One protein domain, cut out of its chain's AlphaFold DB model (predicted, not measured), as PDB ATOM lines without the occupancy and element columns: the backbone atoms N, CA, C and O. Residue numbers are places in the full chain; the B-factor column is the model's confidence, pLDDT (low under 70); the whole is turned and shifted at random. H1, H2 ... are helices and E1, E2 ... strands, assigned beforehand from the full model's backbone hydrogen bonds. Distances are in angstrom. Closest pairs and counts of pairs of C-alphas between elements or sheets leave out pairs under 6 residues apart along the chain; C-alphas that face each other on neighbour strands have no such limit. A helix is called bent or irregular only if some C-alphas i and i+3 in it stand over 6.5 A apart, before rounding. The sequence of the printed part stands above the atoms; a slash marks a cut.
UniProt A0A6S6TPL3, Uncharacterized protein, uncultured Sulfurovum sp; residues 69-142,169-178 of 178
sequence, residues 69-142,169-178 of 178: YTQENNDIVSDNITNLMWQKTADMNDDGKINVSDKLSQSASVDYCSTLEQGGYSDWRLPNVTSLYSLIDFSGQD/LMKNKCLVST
ATOM      1  N   TYR A  69     -17.178 -39.674   5.631       86.44
ATOM      2  CA  TYR A  69     -17.510 -40.362   6.871       86.44
ATOM      3  C   TYR A  69     -19.019 -40.526   7.007       86.44
ATOM      4  O   TYR A  69     -19.777 -39.582   6.774       86.44
ATOM      5  N   THR A  70     -19.444 -41.704   7.442       84.94
ATOM      6  CA  THR A  70     -20.840 -42.008   7.754       84.94
ATOM      7  C   THR A  70     -20.948 -42.252   9.250       84.94
ATOM      8  O   THR A  70     -20.293 -43.141   9.785       84.94
ATOM      9  N   GLN A  71     -21.756 -41.455   9.949       85.62
ATOM     10  CA  GLN A  71     -22.086 -41.775  11.333       85.62
ATOM     11  C   GLN A  71     -23.114 -42.907  11.343       85.62
ATOM     12  O   GLN A  71     -24.219 -42.748  10.826       85.62
ATOM     13  N   GLU A  72     -22.752 -44.009  11.983       83.50
ATOM     14  CA  GLU A  72     -23.628 -45.150  12.206       83.50
ATOM     15  C   GLU A  72     -24.364 -45.014  13.553       83.50
ATOM     16  O   GLU A  72     -24.169 -44.073  14.334       83.50
ATOM     17  N   ASN A  73     -25.224 -45.986  13.852       82.25
ATOM     18  CA  ASN A  73     -25.806 -46.126  15.185       82.25
ATOM     19  C   ASN A  73     -24.757 -46.634  16.198       82.25
ATOM     20  O   ASN A  73     -23.727 -47.184  15.816       82.25
ATOM     21  N   ASN A  74     -25.049 -46.506  17.497       84.88
ATOM     22  CA  ASN A  74     -24.219 -47.028  18.598       84.88
ATOM     23  C   ASN A  74     -22.799 -46.435  18.682       84.88
ATOM     24  O   ASN A  74     -21.853 -47.143  19.026       84.88
ATOM     25  N   ASP A  75     -22.659 -45.143  18.374       84.88
ATOM     26  CA  ASP A  75     -21.402 -44.389  18.494       84.88
ATOM     27  C   ASP A  75     -20.241 -44.935  17.646       84.88
ATOM     28  O   ASP A  75     -19.071 -44.829  18.019       84.88
ATOM     29  N   ILE A  76     -20.572 -45.446  16.458       86.25
ATOM     30  CA  ILE A  76     -19.614 -45.852  15.426       86.25
ATOM     31  C   ILE A  76     -19.624 -44.847  14.269       86.25
ATOM     32  O   ILE A  76     -20.660 -44.276  13.921       86.25
ATOM     33  N   VAL A  77     -18.456 -44.619  13.669       89.00
ATOM     34  CA  VAL A  77     -18.285 -43.827  12.446       89.00
ATOM     35  C   VAL A  77     -17.512 -44.643  11.413       89.00
ATOM     36  O   VAL A  77     -16.391 -45.067  11.681       89.00
ATOM     37  N   SER A  78     -18.089 -44.830  10.231       87.94
ATOM     38  CA  SER A  78     -17.461 -45.491   9.084       87.94
ATOM     39  C   SER A  78     -16.681 -44.479   8.242       87.94
ATOM     40  O   SER A  78     -17.204 -43.416   7.910       87.94
ATOM     41  N   ASP A  79     -15.445 -44.803   7.872       89.56
ATOM     42  CA  ASP A  79     -14.637 -44.083   6.884       89.56
ATOM     43  C   ASP A  79     -14.792 -44.771   5.521       89.56
ATOM     44  O   ASP A  79     -14.287 -45.872   5.294       89.56
ATOM     45  N   ASN A  80     -15.496 -44.107   4.604       87.56
ATOM     46  CA  ASN A  80     -15.848 -44.643   3.289       87.56
ATOM     47  C   ASN A  80     -14.656 -44.670   2.313       87.56
ATOM     48  O   ASN A  80     -14.779 -45.201   1.210       87.56
ATOM     49  N   ILE A  81     -13.522 -44.057   2.674       89.19
ATOM     50  CA  ILE A  81     -12.300 -44.070   1.868       89.19
ATOM     51  C   ILE A  81     -11.393 -45.213   2.298       89.19
ATOM     52  O   ILE A  81     -10.868 -45.925   1.441       89.19
ATOM     53  N   THR A  82     -11.197 -45.391   3.607       87.44
ATOM     54  CA  THR A  82     -10.306 -46.428   4.152       87.44
ATOM     55  C   THR A  82     -10.999 -47.758   4.436       87.44
ATOM     56  O   THR A  82     -10.305 -48.756   4.629       87.44
ATOM     57  N   ASN A  83     -12.337 -47.793   4.434       89.56
ATOM     58  CA  ASN A  83     -13.148 -48.924   4.903       89.56
ATOM     59  C   ASN A  83     -12.785 -49.333   6.343       89.56
ATOM     60  O   ASN A  83     -12.678 -50.511   6.687       89.56
ATOM     61  N   LEU A  84     -12.534 -48.338   7.191       89.12
ATOM     62  CA  LEU A  84     -12.308 -48.519   8.621       89.12
ATOM     63  C   LEU A  84     -13.506 -47.975   9.389       89.12
ATOM     64  O   LEU A  84     -14.100 -46.972   9.000       89.12
ATOM     65  N   MET A  85     -13.835 -48.609  10.507       90.19
ATOM     66  CA  MET A  85     -14.815 -48.098  11.456       90.19
ATOM     67  C   MET A  85     -14.105 -47.617  12.714       90.19
ATOM     68  O   MET A  85     -13.148 -48.228  13.188       90.19
ATOM     69  N   TRP A  86     -14.593 -46.514  13.261       91.12
ATOM     70  CA  TRP A  86     -13.984 -45.795  14.366       91.12
ATOM     71  C   TRP A  86     -14.983 -45.609  15.496       91.12
ATOM     72  O   TRP A  86     -16.165 -45.356  15.253       91.12
ATOM     73  N   GLN A  87     -14.494 -45.630  16.735       90.00
ATOM     74  CA  GLN A  87     -15.271 -45.082  17.842       90.00
ATOM     75  C   GLN A  87     -15.537 -43.596  17.592       90.00
ATOM     76  O   GLN A  87     -14.625 -42.818  17.274       90.00
ATOM     77  N   LYS A  88     -16.786 -43.170  17.774       85.06
ATOM     78  CA  LYS A  88     -17.201 -41.782  17.556       85.06
ATOM     79  C   LYS A  88     -16.508 -40.822  18.515       85.06
ATOM     80  O   LYS A  88     -15.987 -39.789  18.090       85.06
ATOM     81  N   THR A  89     -16.425 -41.184  19.789       84.00
ATOM     82  CA  THR A  89     -15.795 -40.370  20.835       84.00
ATOM     83  C   THR A  89     -14.460 -40.966  21.290       84.00
ATOM     84  O   THR A  89     -14.158 -42.115  20.990       84.00
ATOM     85  N   ALA A  90     -13.620 -40.140  21.911       82.81
ATOM     86  CA  ALA A  90     -12.430 -40.567  22.656       82.81
ATOM     87  C   ALA A  90     -12.580 -40.259  24.159       82.81
ATOM     88  O   ALA A  90     -11.591 -40.263  24.888       82.81
ATOM     89  N   ASP A  91     -13.803 -39.911  24.568       85.06
ATOM     90  CA  ASP A  91     -14.204 -39.661  25.945       85.06
ATOM     91  C   ASP A  91     -14.149 -40.985  26.706       85.06
ATOM     92  O   ASP A  91     -14.757 -41.968  26.284       85.06
ATOM     93  N   MET A  92     -13.372 -41.011  27.783       86.56
ATOM     94  CA  MET A  92     -13.160 -42.200  28.600       86.56
ATOM     95  C   MET A  92     -13.938 -42.150  29.916       86.56
ATOM     96  O   MET A  92     -13.949 -43.142  30.646       86.56
ATOM     97  N   ASN A  93     -14.522 -41.000  30.260       88.50
ATOM     98  CA  ASN A  93     -15.193 -40.769  31.536       88.50
ATOM     99  C   ASN A  93     -16.674 -40.363  31.392       88.50
ATOM    100  O   ASN A  93     -17.326 -40.122  32.410       88.50
ATOM    101  N   ASP A  94     -17.185 -40.320  30.159       88.31
ATOM    102  CA  ASP A  94     -18.559 -39.987  29.776       88.31
ATOM    103  C   ASP A  94     -19.014 -38.592  30.252       88.31
ATOM    104  O   ASP A  94     -20.208 -38.343  30.455       88.31
ATOM    105  N   ASP A  95     -18.078 -37.655  30.451       86.88
ATOM    106  CA  ASP A  95     -18.393 -36.284  30.873       86.88
ATOM    107  C   ASP A  95     -18.731 -35.340  29.700       86.88
ATOM    108  O   ASP A  95     -19.118 -34.179  29.905       86.88
ATOM    109  N   GLY A  96     -18.627 -35.848  28.468       82.12
ATOM    110  CA  GLY A  96     -18.883 -35.140  27.222       82.12
ATOM    111  C   GLY A  96     -17.751 -34.202  26.800       82.12
ATOM    112  O   GLY A  96     -17.943 -33.407  25.874       82.12
ATOM    113  N   LYS A  97     -16.590 -34.234  27.466       81.31
ATOM    114  CA  LYS A  97     -15.457 -33.336  27.217       81.31
ATOM    115  C   LYS A  97     -14.175 -34.118  27.007       81.31
ATOM    116  O   LYS A  97     -13.607 -34.677  27.930       81.31
ATOM    117  N   ILE A  98     -13.593 -33.960  25.826       76.38
ATOM    118  CA  ILE A  98     -12.297 -34.566  25.527       76.38
ATOM    119  C   ILE A  98     -11.166 -33.704  26.097       76.38
ATOM    120  O   ILE A  98     -10.886 -32.609  25.603       76.38
ATOM    121  N   ASN A  99     -10.516 -34.180  27.155       79.19
ATOM    122  CA  ASN A  99      -9.514 -33.436  27.903       79.19
ATOM    123  C   ASN A  99      -8.358 -34.322  28.411       79.19
ATOM    124  O   ASN A  99      -8.114 -35.434  27.952       79.19
ATOM    125  N   VAL A 100      -7.535 -33.781  29.316       80.62
ATOM    126  CA  VAL A 100      -6.363 -34.500  29.843       80.62
ATOM    127  C   VAL A 100      -6.732 -35.738  30.659       80.62
ATOM    128  O   VAL A 100      -5.898 -36.635  30.759       80.62
ATOM    129  N   SER A 101      -7.942 -35.778  31.215       83.12
ATOM    130  CA  SER A 101      -8.451 -36.879  32.037       83.12
ATOM    131  C   SER A 101      -8.756 -38.127  31.214       83.12
ATOM    132  O   SER A 101      -8.710 -39.224  31.755       83.12
ATOM    133  N   ASP A 102      -8.976 -37.974  29.908       82.75
ATOM    134  CA  ASP A 102      -9.214 -39.100  29.005       82.75
ATOM    135  C   ASP A 102      -7.926 -39.808  28.604       82.75
ATOM    136  O   ASP A 102      -7.955 -40.911  28.073       82.75
ATOM    137  N   LYS A 103      -6.760 -39.193  28.826       84.69
ATOM    138  CA  LYS A 103      -5.481 -39.718  28.340       84.69
ATOM    139  C   LYS A 103      -5.150 -41.059  28.986       84.69
ATOM    140  O   LYS A 103      -5.037 -41.166  30.203       84.69
ATOM    141  N   LEU A 104      -4.849 -42.043  28.144       85.69
ATOM    142  CA  LEU A 104      -4.308 -43.324  28.574       85.69
ATOM    143  C   LEU A 104      -2.811 -43.398  28.251       85.69
ATOM    144  O   LEU A 104      -2.300 -42.725  27.346       85.69
ATOM    145  N   SER A 105      -2.082 -44.219  29.011       90.00
ATOM    146  CA  SER A 105      -0.760 -44.670  28.575       90.00
ATOM    147  C   SER A 105      -0.918 -45.576  27.355       90.00
ATOM    148  O   SER A 105      -1.960 -46.195  27.172       90.00
ATOM    149  N   GLN A 106       0.130 -45.713  26.541       88.50
ATOM    150  CA  GLN A 106       0.051 -46.543  25.336       88.50
ATOM    151  C   GLN A 106      -0.375 -47.989  25.644       88.50
ATOM    152  O   GLN A 106      -1.196 -48.535  24.913       88.50
ATOM    153  N   SER A 107       0.126 -48.587  26.732       92.81
ATOM    154  CA  SER A 107      -0.274 -49.938  27.143       92.81
ATOM    155  C   SER A 107      -1.749 -49.994  27.543       92.81
ATOM    156  O   SER A 107      -2.463 -50.881  27.095       92.81
ATOM    157  N   ALA A 108      -2.227 -49.006  28.306       92.75
ATOM    158  CA  ALA A 108      -3.629 -48.930  28.700       92.75
ATOM    159  C   ALA A 108      -4.559 -48.705  27.497       92.75
ATOM    160  O   ALA A 108      -5.651 -49.259  27.480       92.75
ATOM    161  N   SER A 109      -4.135 -47.956  26.470       90.69
ATOM    162  CA  SER A 109      -4.904 -47.809  25.226       90.69
ATOM    163  C   SER A 109      -5.000 -49.127  24.451       90.69
ATOM    164  O   SER A 109      -6.052 -49.426  23.891       90.69
ATOM    165  N   VAL A 110      -3.921 -49.923  24.407       92.50
ATOM    166  CA  VAL A 110      -3.947 -51.260  23.781       92.50
ATOM    167  C   VAL A 110      -4.925 -52.168  24.515       92.50
ATOM    168  O   VAL A 110      -5.788 -52.762  23.869       92.50
ATOM    169  N   ASP A 111      -4.812 -52.234  25.842       94.62
ATOM    170  CA  ASP A 111      -5.677 -53.069  26.672       94.62
ATOM    171  C   ASP A 111      -7.142 -52.646  26.513       94.62
ATOM    172  O   ASP A 111      -7.985 -53.482  26.190       94.62
ATOM    173  N   TYR A 112      -7.423 -51.342  26.622       93.38
ATOM    174  CA  TYR A 112      -8.754 -50.768  26.420       93.38
ATOM    175  C   TYR A 112      -9.366 -51.214  25.093       93.38
ATOM    176  O   TYR A 112     -10.419 -51.850  25.102       93.38
ATOM    177  N   CYS A 113      -8.679 -50.963  23.971       94.31
ATOM    178  CA  CYS A 113      -9.197 -51.339  22.660       94.31
ATOM    179  C   CYS A 113      -9.416 -52.848  22.540       94.31
ATOM    180  O   CYS A 113     -10.436 -53.259  22.009       94.31
ATOM    181  N   SER A 114      -8.507 -53.673  23.067       94.88
ATOM    182  CA  SER A 114      -8.610 -55.134  22.954       94.88
ATOM    183  C   SER A 114      -9.782 -55.753  23.725       94.88
ATOM    184  O   SER A 114     -10.174 -56.881  23.438       94.88
ATOM    185  N   THR A 115     -10.319 -55.035  24.715       94.56
ATOM    186  CA  THR A 115     -11.456 -55.478  25.542       94.56
ATOM    187  C   THR A 115     -12.753 -54.738  25.238       94.56
ATOM    188  O   THR A 115     -13.773 -54.996  25.874       94.56
ATOM    189  N   LEU A 116     -12.711 -53.782  24.312       93.62
ATOM    190  CA  LEU A 116     -13.852 -52.951  23.978       93.62
ATOM    191  C   LEU A 116     -14.908 -53.782  23.246       93.62
ATOM    192  O   LEU A 116     -14.625 -54.421  22.236       93.62
ATOM    193  N   GLU A 117     -16.146 -53.697  23.719       93.50
ATOM    194  CA  GLU A 117     -17.325 -54.199  23.019       93.50
ATOM    195  C   GLU A 117     -18.255 -53.017  22.745       93.50
ATOM    196  O   GLU A 117     -18.880 -52.469  23.654       93.50
ATOM    197  N   GLN A 118     -18.324 -52.581  21.487       90.38
ATOM    198  CA  GLN A 118     -19.112 -51.409  21.097       90.38
ATOM    199  C   GLN A 118     -19.760 -51.608  19.732       90.38
ATOM    200  O   GLN A 118     -19.153 -52.141  18.804       90.38
ATOM    201  N   GLY A 119     -21.032 -51.207  19.638       88.69
ATOM    202  CA  GLY A 119     -21.855 -51.280  18.429       88.69
ATOM    203  C   GLY A 119     -21.906 -52.650  17.745       88.69
ATOM    204  O   GLY A 119     -22.129 -52.716  16.543       88.69
ATOM    205  N   GLY A 120     -21.746 -53.729  18.518       91.44
ATOM    206  CA  GLY A 120     -21.807 -55.112  18.034       91.44
ATOM    207  C   GLY A 120     -20.463 -55.715  17.619       91.44
ATOM    208  O   GLY A 120     -20.446 -56.873  17.210       91.44
ATOM    209  N   TYR A 121     -19.361 -54.975  17.760       92.88
ATOM    210  CA  TYR A 121     -18.005 -55.426  17.439       92.88
ATOM    211  C   TYR A 121     -17.171 -55.605  18.708       92.88
ATOM    212  O   TYR A 121     -17.321 -54.836  19.663       92.88
ATOM    213  N   SER A 122     -16.285 -56.600  18.694       94.06
ATOM    214  CA  SER A 122     -15.377 -56.953  19.798       94.06
ATOM    215  C   SER A 122     -13.913 -57.090  19.363       94.06
ATOM    216  O   SER A 122     -13.037 -57.366  20.174       94.06
ATOM    217  N   ASP A 123     -13.625 -56.881  18.081       94.06
ATOM    218  CA  ASP A 123     -12.302 -56.949  17.456       94.06
ATOM    219  C   ASP A 123     -11.660 -55.560  17.297       94.06
ATOM    220  O   ASP A 123     -10.872 -55.294  16.383       94.06
ATOM    221  N   TRP A 124     -11.981 -54.664  18.228       95.00
ATOM    222  CA  TRP A 124     -11.403 -53.334  18.303       95.00
ATOM    223  C   TRP A 124      -9.902 -53.395  18.594       95.00
ATOM    224  O   TRP A 124      -9.398 -54.207  19.374       95.00
ATOM    225  N   ARG A 125      -9.150 -52.495  17.962       94.50
ATOM    226  CA  ARG A 125      -7.701 -52.395  18.145       94.50
ATOM    227  C   ARG A 125      -7.226 -50.957  18.135       94.50
ATOM    228  O   ARG A 125      -7.844 -50.072  17.540       94.50
ATOM    229  N   LEU A 126      -6.065 -50.749  18.749       92.50
ATOM    230  CA  LEU A 126      -5.367 -49.478  18.656       92.50
ATOM    231  C   LEU A 126      -4.926 -49.244  17.194       92.50
ATOM    232  O   LEU A 126      -4.333 -50.141  16.578       92.50
ATOM    233  N   PRO A 127      -5.206 -48.068  16.613       89.50
ATOM    234  CA  PRO A 127      -4.798 -47.736  15.260       89.50
ATOM    235  C   PRO A 127      -3.278 -47.610  15.158       89.50
ATOM    236  O   PRO A 127      -2.588 -47.218  16.101       89.50
ATOM    237  N   ASN A 128      -2.747 -47.907  13.973       87.12
ATOM    238  CA  ASN A 128      -1.374 -47.540  13.652       87.12
ATOM    239  C   ASN A 128      -1.309 -46.061  13.236       87.12
ATOM    240  O   ASN A 128      -2.330 -45.395  13.054       87.12
ATOM    241  N   VAL A 129      -0.087 -45.558  13.066       83.88
ATOM    242  CA  VAL A 129       0.149 -44.165  12.676       83.88
ATOM    243  C   VAL A 129      -0.580 -43.836  11.370       83.88
ATOM    244  O   VAL A 129      -1.337 -42.879  11.336       83.88
ATOM    245  N   THR A 130      -0.446 -44.654  10.325       83.19
ATOM    246  CA  THR A 130      -1.088 -44.408   9.023       83.19
ATOM    247  C   THR A 130      -2.610 -44.289   9.115       83.19
ATOM    248  O   THR A 130      -3.178 -43.386   8.510       83.19
ATOM    249  N   SER A 131      -3.270 -45.146   9.898       86.50
ATOM    250  CA  SER A 131      -4.712 -45.055  10.138       86.50
ATOM    251  C   SER A 131      -5.075 -43.778  10.896       86.50
ATOM    252  O   SER A 131      -6.038 -43.124  10.538       86.50
ATOM    253  N   LEU A 132      -4.302 -43.369  11.905       83.38
ATOM    254  CA  LEU A 132      -4.564 -42.106  12.613       83.38
ATOM    255  C   LEU A 132      -4.439 -40.882  11.701       83.38
ATOM    256  O   LEU A 132      -5.232 -39.954  11.816       83.38
ATOM    257  N   TYR A 133      -3.467 -40.887  10.786       81.69
ATOM    258  CA  TYR A 133      -3.307 -39.814   9.804       81.69
ATOM    259  C   TYR A 133      -4.526 -39.667   8.886       81.69
ATOM    260  O   TYR A 133      -4.763 -38.570   8.394       81.69
ATOM    261  N   SER A 134      -5.312 -40.733   8.693       82.12
ATOM    262  CA  SER A 134      -6.522 -40.695   7.867       82.12
ATOM    263  C   SER A 134      -7.604 -39.778   8.451       82.12
ATOM    264  O   SER A 134      -8.402 -39.232   7.699       82.12
ATOM    265  N   LEU A 135      -7.592 -39.563   9.773       81.38
ATOM    266  CA  LEU A 135      -8.564 -38.741  10.500       81.38
ATOM    267  C   LEU A 135      -8.187 -37.257  10.602       81.38
ATOM    268  O   LEU A 135      -8.957 -36.470  11.156       81.38
ATOM    269  N   ILE A 136      -6.989 -36.869  10.165       79.81
ATOM    270  CA  ILE A 136      -6.501 -35.499  10.330       79.81
ATOM    271  C   ILE A 136      -7.005 -34.639   9.170       79.81
ATOM    272  O   ILE A 136      -6.778 -34.955   8.006       79.81
ATOM    273  N   ASP A 137      -7.635 -33.516   9.505       78.44
ATOM    274  CA  ASP A 137      -7.949 -32.452   8.555       78.44
ATOM    275  C   ASP A 137      -6.766 -31.478   8.463       78.44
ATOM    276  O   ASP A 137      -6.368 -30.868   9.460       78.44
ATOM    277  N   PHE A 138      -6.199 -31.338   7.266       78.19
ATOM    278  CA  PHE A 138      -5.085 -30.432   6.977       78.19
ATOM    279  C   PHE A 138      -5.520 -29.171   6.214       78.19
ATOM    280  O   PHE A 138      -4.674 -28.428   5.722       78.19
ATOM    281  N   SER A 139      -6.822 -28.886   6.134       73.69
ATOM    282  CA  SER A 139      -7.350 -27.645   5.546       73.69
ATOM    283  C   SER A 139      -7.015 -26.379   6.356       73.69
ATOM    284  O   SER A 139      -7.215 -25.259   5.875       73.69
ATOM    285  N   GLY A 140      -6.501 -26.540   7.582       68.19
ATOM    286  CA  GLY A 140      -6.167 -25.455   8.501       68.19
ATOM    287  C   GLY A 140      -5.029 -24.540   8.029       68.19
ATOM    288  O   GLY A 140      -4.222 -24.878   7.166       68.19
ATOM    289  N   GLN A 141      -4.947 -23.352   8.630       59.47
ATOM    290  CA  GLN A 141      -3.795 -22.464   8.454       59.47
ATOM    291  C   GLN A 141      -2.600 -22.951   9.273       59.47
ATOM    292  O   GLN A 141      -2.747 -23.327  10.437       59.47
ATOM    293  N   ASP A 142      -1.410 -22.871   8.680       60.25
ATOM    294  CA  ASP A 142      -0.164 -23.058   9.414       60.25
ATOM    295  C   ASP A 142      -0.040 -21.989  10.513       60.25
ATOM    296  O   ASP A 142      -0.060 -20.781  10.259       60.25
ATOM    297  N   LEU A 169      -5.520 -35.831  21.254       46.84
ATOM    298  CA  LEU A 169      -6.710 -36.511  21.794       46.84
ATOM    299  C   LEU A 169      -7.178 -37.705  20.944       46.84
ATOM    300  O   LEU A 169      -8.024 -38.484  21.369       46.84
ATOM    301  N   MET A 170      -6.564 -37.929  19.779       56.66
ATOM    302  CA  MET A 170      -6.812 -39.115  18.946       56.66
ATOM    303  C   MET A 170      -6.161 -40.400  19.499       56.66
ATOM    304  O   MET A 170      -6.383 -41.482  18.965       56.66
ATOM    305  N   LYS A 171      -5.358 -40.308  20.570       56.50
ATOM    306  CA  LYS A 171      -4.515 -41.409  21.082       56.50
ATOM    307  C   LYS A 171      -5.281 -42.604  21.655       56.50
ATOM    308  O   LYS A 171      -4.694 -43.675  21.762       56.50
ATOM    309  N   ASN A 172      -6.555 -42.428  21.995       69.00
ATOM    310  CA  ASN A 172      -7.382 -43.483  22.582       69.00
ATOM    311  C   ASN A 172      -8.523 -43.935  21.671       69.00
ATOM    312  O   ASN A 172      -9.347 -44.733  22.097       69.00
ATOM    313  N   LYS A 173      -8.600 -43.429  20.434       81.81
ATOM    314  CA  LYS A 173      -9.608 -43.908  19.490       81.81
ATOM    315  C   LYS A 173      -9.245 -45.315  19.049       81.81
ATOM    316  O   LYS A 173      -8.178 -45.511  18.472       81.81
ATOM    317  N   CYS A 174     -10.139 -46.264  19.278       89.31
ATOM    318  CA  CYS A 174     -10.028 -47.596  18.709       89.31
ATOM    319  C   CYS A 174     -10.663 -47.630  17.315       89.31
ATOM    320  O   CYS A 174     -11.574 -46.854  17.001       89.31
ATOM    321  N   LEU A 175     -10.173 -48.548  16.485       90.50
ATOM    322  CA  LEU A 175     -10.767 -48.858  15.190       90.50
ATOM    323  C   LEU A 175     -11.044 -50.349  15.055       90.50
ATOM    324  O   LEU A 175     -10.424 -51.165  15.741       90.50
ATOM    325  N   VAL A 176     -11.914 -50.682  14.115       88.88
ATOM    326  CA  VAL A 176     -12.172 -52.037  13.635       88.88
ATOM    327  C   VAL A 176     -12.230 -52.018  12.103       88.88
ATOM    328  O   VAL A 176     -12.488 -50.978  11.491       88.88
ATOM    329  N   SER A 177     -11.898 -53.136  11.466       80.25
ATOM    330  CA  SER A 177     -12.025 -53.274  10.012       80.25
ATOM    331  C   SER A 177     -13.460 -53.669   9.649       80.25
ATOM    332  O   SER A 177     -14.089 -54.408  10.398       80.25
ATOM    333  N   THR A 178     -13.981 -53.152   8.532       69.31
ATOM    334  CA  THR A 178     -15.302 -53.537   7.996       69.31
ATOM    335  C   THR A 178     -15.341 -54.975   7.505       69.31
ATOM    336  O   THR A 178     -14.328 -55.388   6.890       69.31
TER     337      THR A 178
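Overview. This is residues 69 to 142 and 169 to 178 of the 178 residues of an uncharacterized protein of uncultured Sulfurovum sp (UniProt A0A6S6TPL3). A small twisted sheet of four short strands makes a wall at one side, a meander of E1, E2 and E3 with E4, from the far end of the chain, added beside E3. Three short helices, H1, H2 and H3, stand loosely spaced among long loops towards the other side; H2 just grazes the sheet, and residues 137 to 142 stick out as a free tail. The printed part has 84 residues, with E1, E2, E3, H1, H2, H3 and E4 in that order; the class is mixed, helices and strands, though named elements hold only 34 residues. The sheet runs E1, E2, E3, E4, fully antiparallel. The whole is compact, with a radius of gyration of the C-alphas of 12.8 A and spans of 34 by 30 by 23 A.

Along the chain. E1, residues 69 to 71, begins at C-alpha 69 (-17.510, -40.362, 6.871). E2, residues 76 to 79, is 10.0 A long, and E3, residues 84 to 87, is 10.3 A. H1, residues 106 to 115, runs 14.6 A from C-alpha 106 (0.051, -46.543, 25.336). H2, residues 129 to 134, is 8.9 A long. H3, residues 169 to 172, is irregular: C-alphas 169 and 172 are 7.0 A apart. E4, residues 175 to 177, ends at C-alpha 177 (-12.025, -53.274, 10.012).

Arrangement. E1 and E2 form an antiparallel hairpin at 162 degrees, with N 70 and O 78 2.9 A apart, within hydrogen-bond range. E2 and E3 form another at 149 degrees, with N 79 and O 84 at 2.8 A. E3 and E4 are antiparallel at 150 degrees, with N 85 and O 176 at 2.9 A. E1 and E4 are the edge strands, and from edge to edge the strands' lines turn by 76 degrees. H2 is only just on the sheet, with 5 pairs of C-alphas within 10 A, and only grazes it with residues 131 to 134. H1 and H3 are not on the sheet. H1 and H3 are close but not clearly touching; their closest C-alphas, of Ser 109 and Asn 172, are 5.6 A apart. H2 and H3 are also close but not clearly touching, the closest C-alphas being Leu 132 and Met 170 at 7.4 A. H1 and H2 are apart. Every O i to N i+4 pair is within hydrogen-bond range in H1 and H2; H3 is too short for such a pair, and its one O i to N i+3 pair is out of range.

Size, cuts and confidence. The two C-alphas farthest apart, those of Gly 120 and Asp 142, are 39.6 A apart. The links E3 to H1 and H1 to H2 are long, with 18 and 13 residues. Residues 143 to 168 are not printed, and C-alphas 142 and 169 are 19.4 A apart across the cut. The mean pLDDT of the printed part is 84.6; residues 140 to 142, 169 to 172 and 178 are under 70.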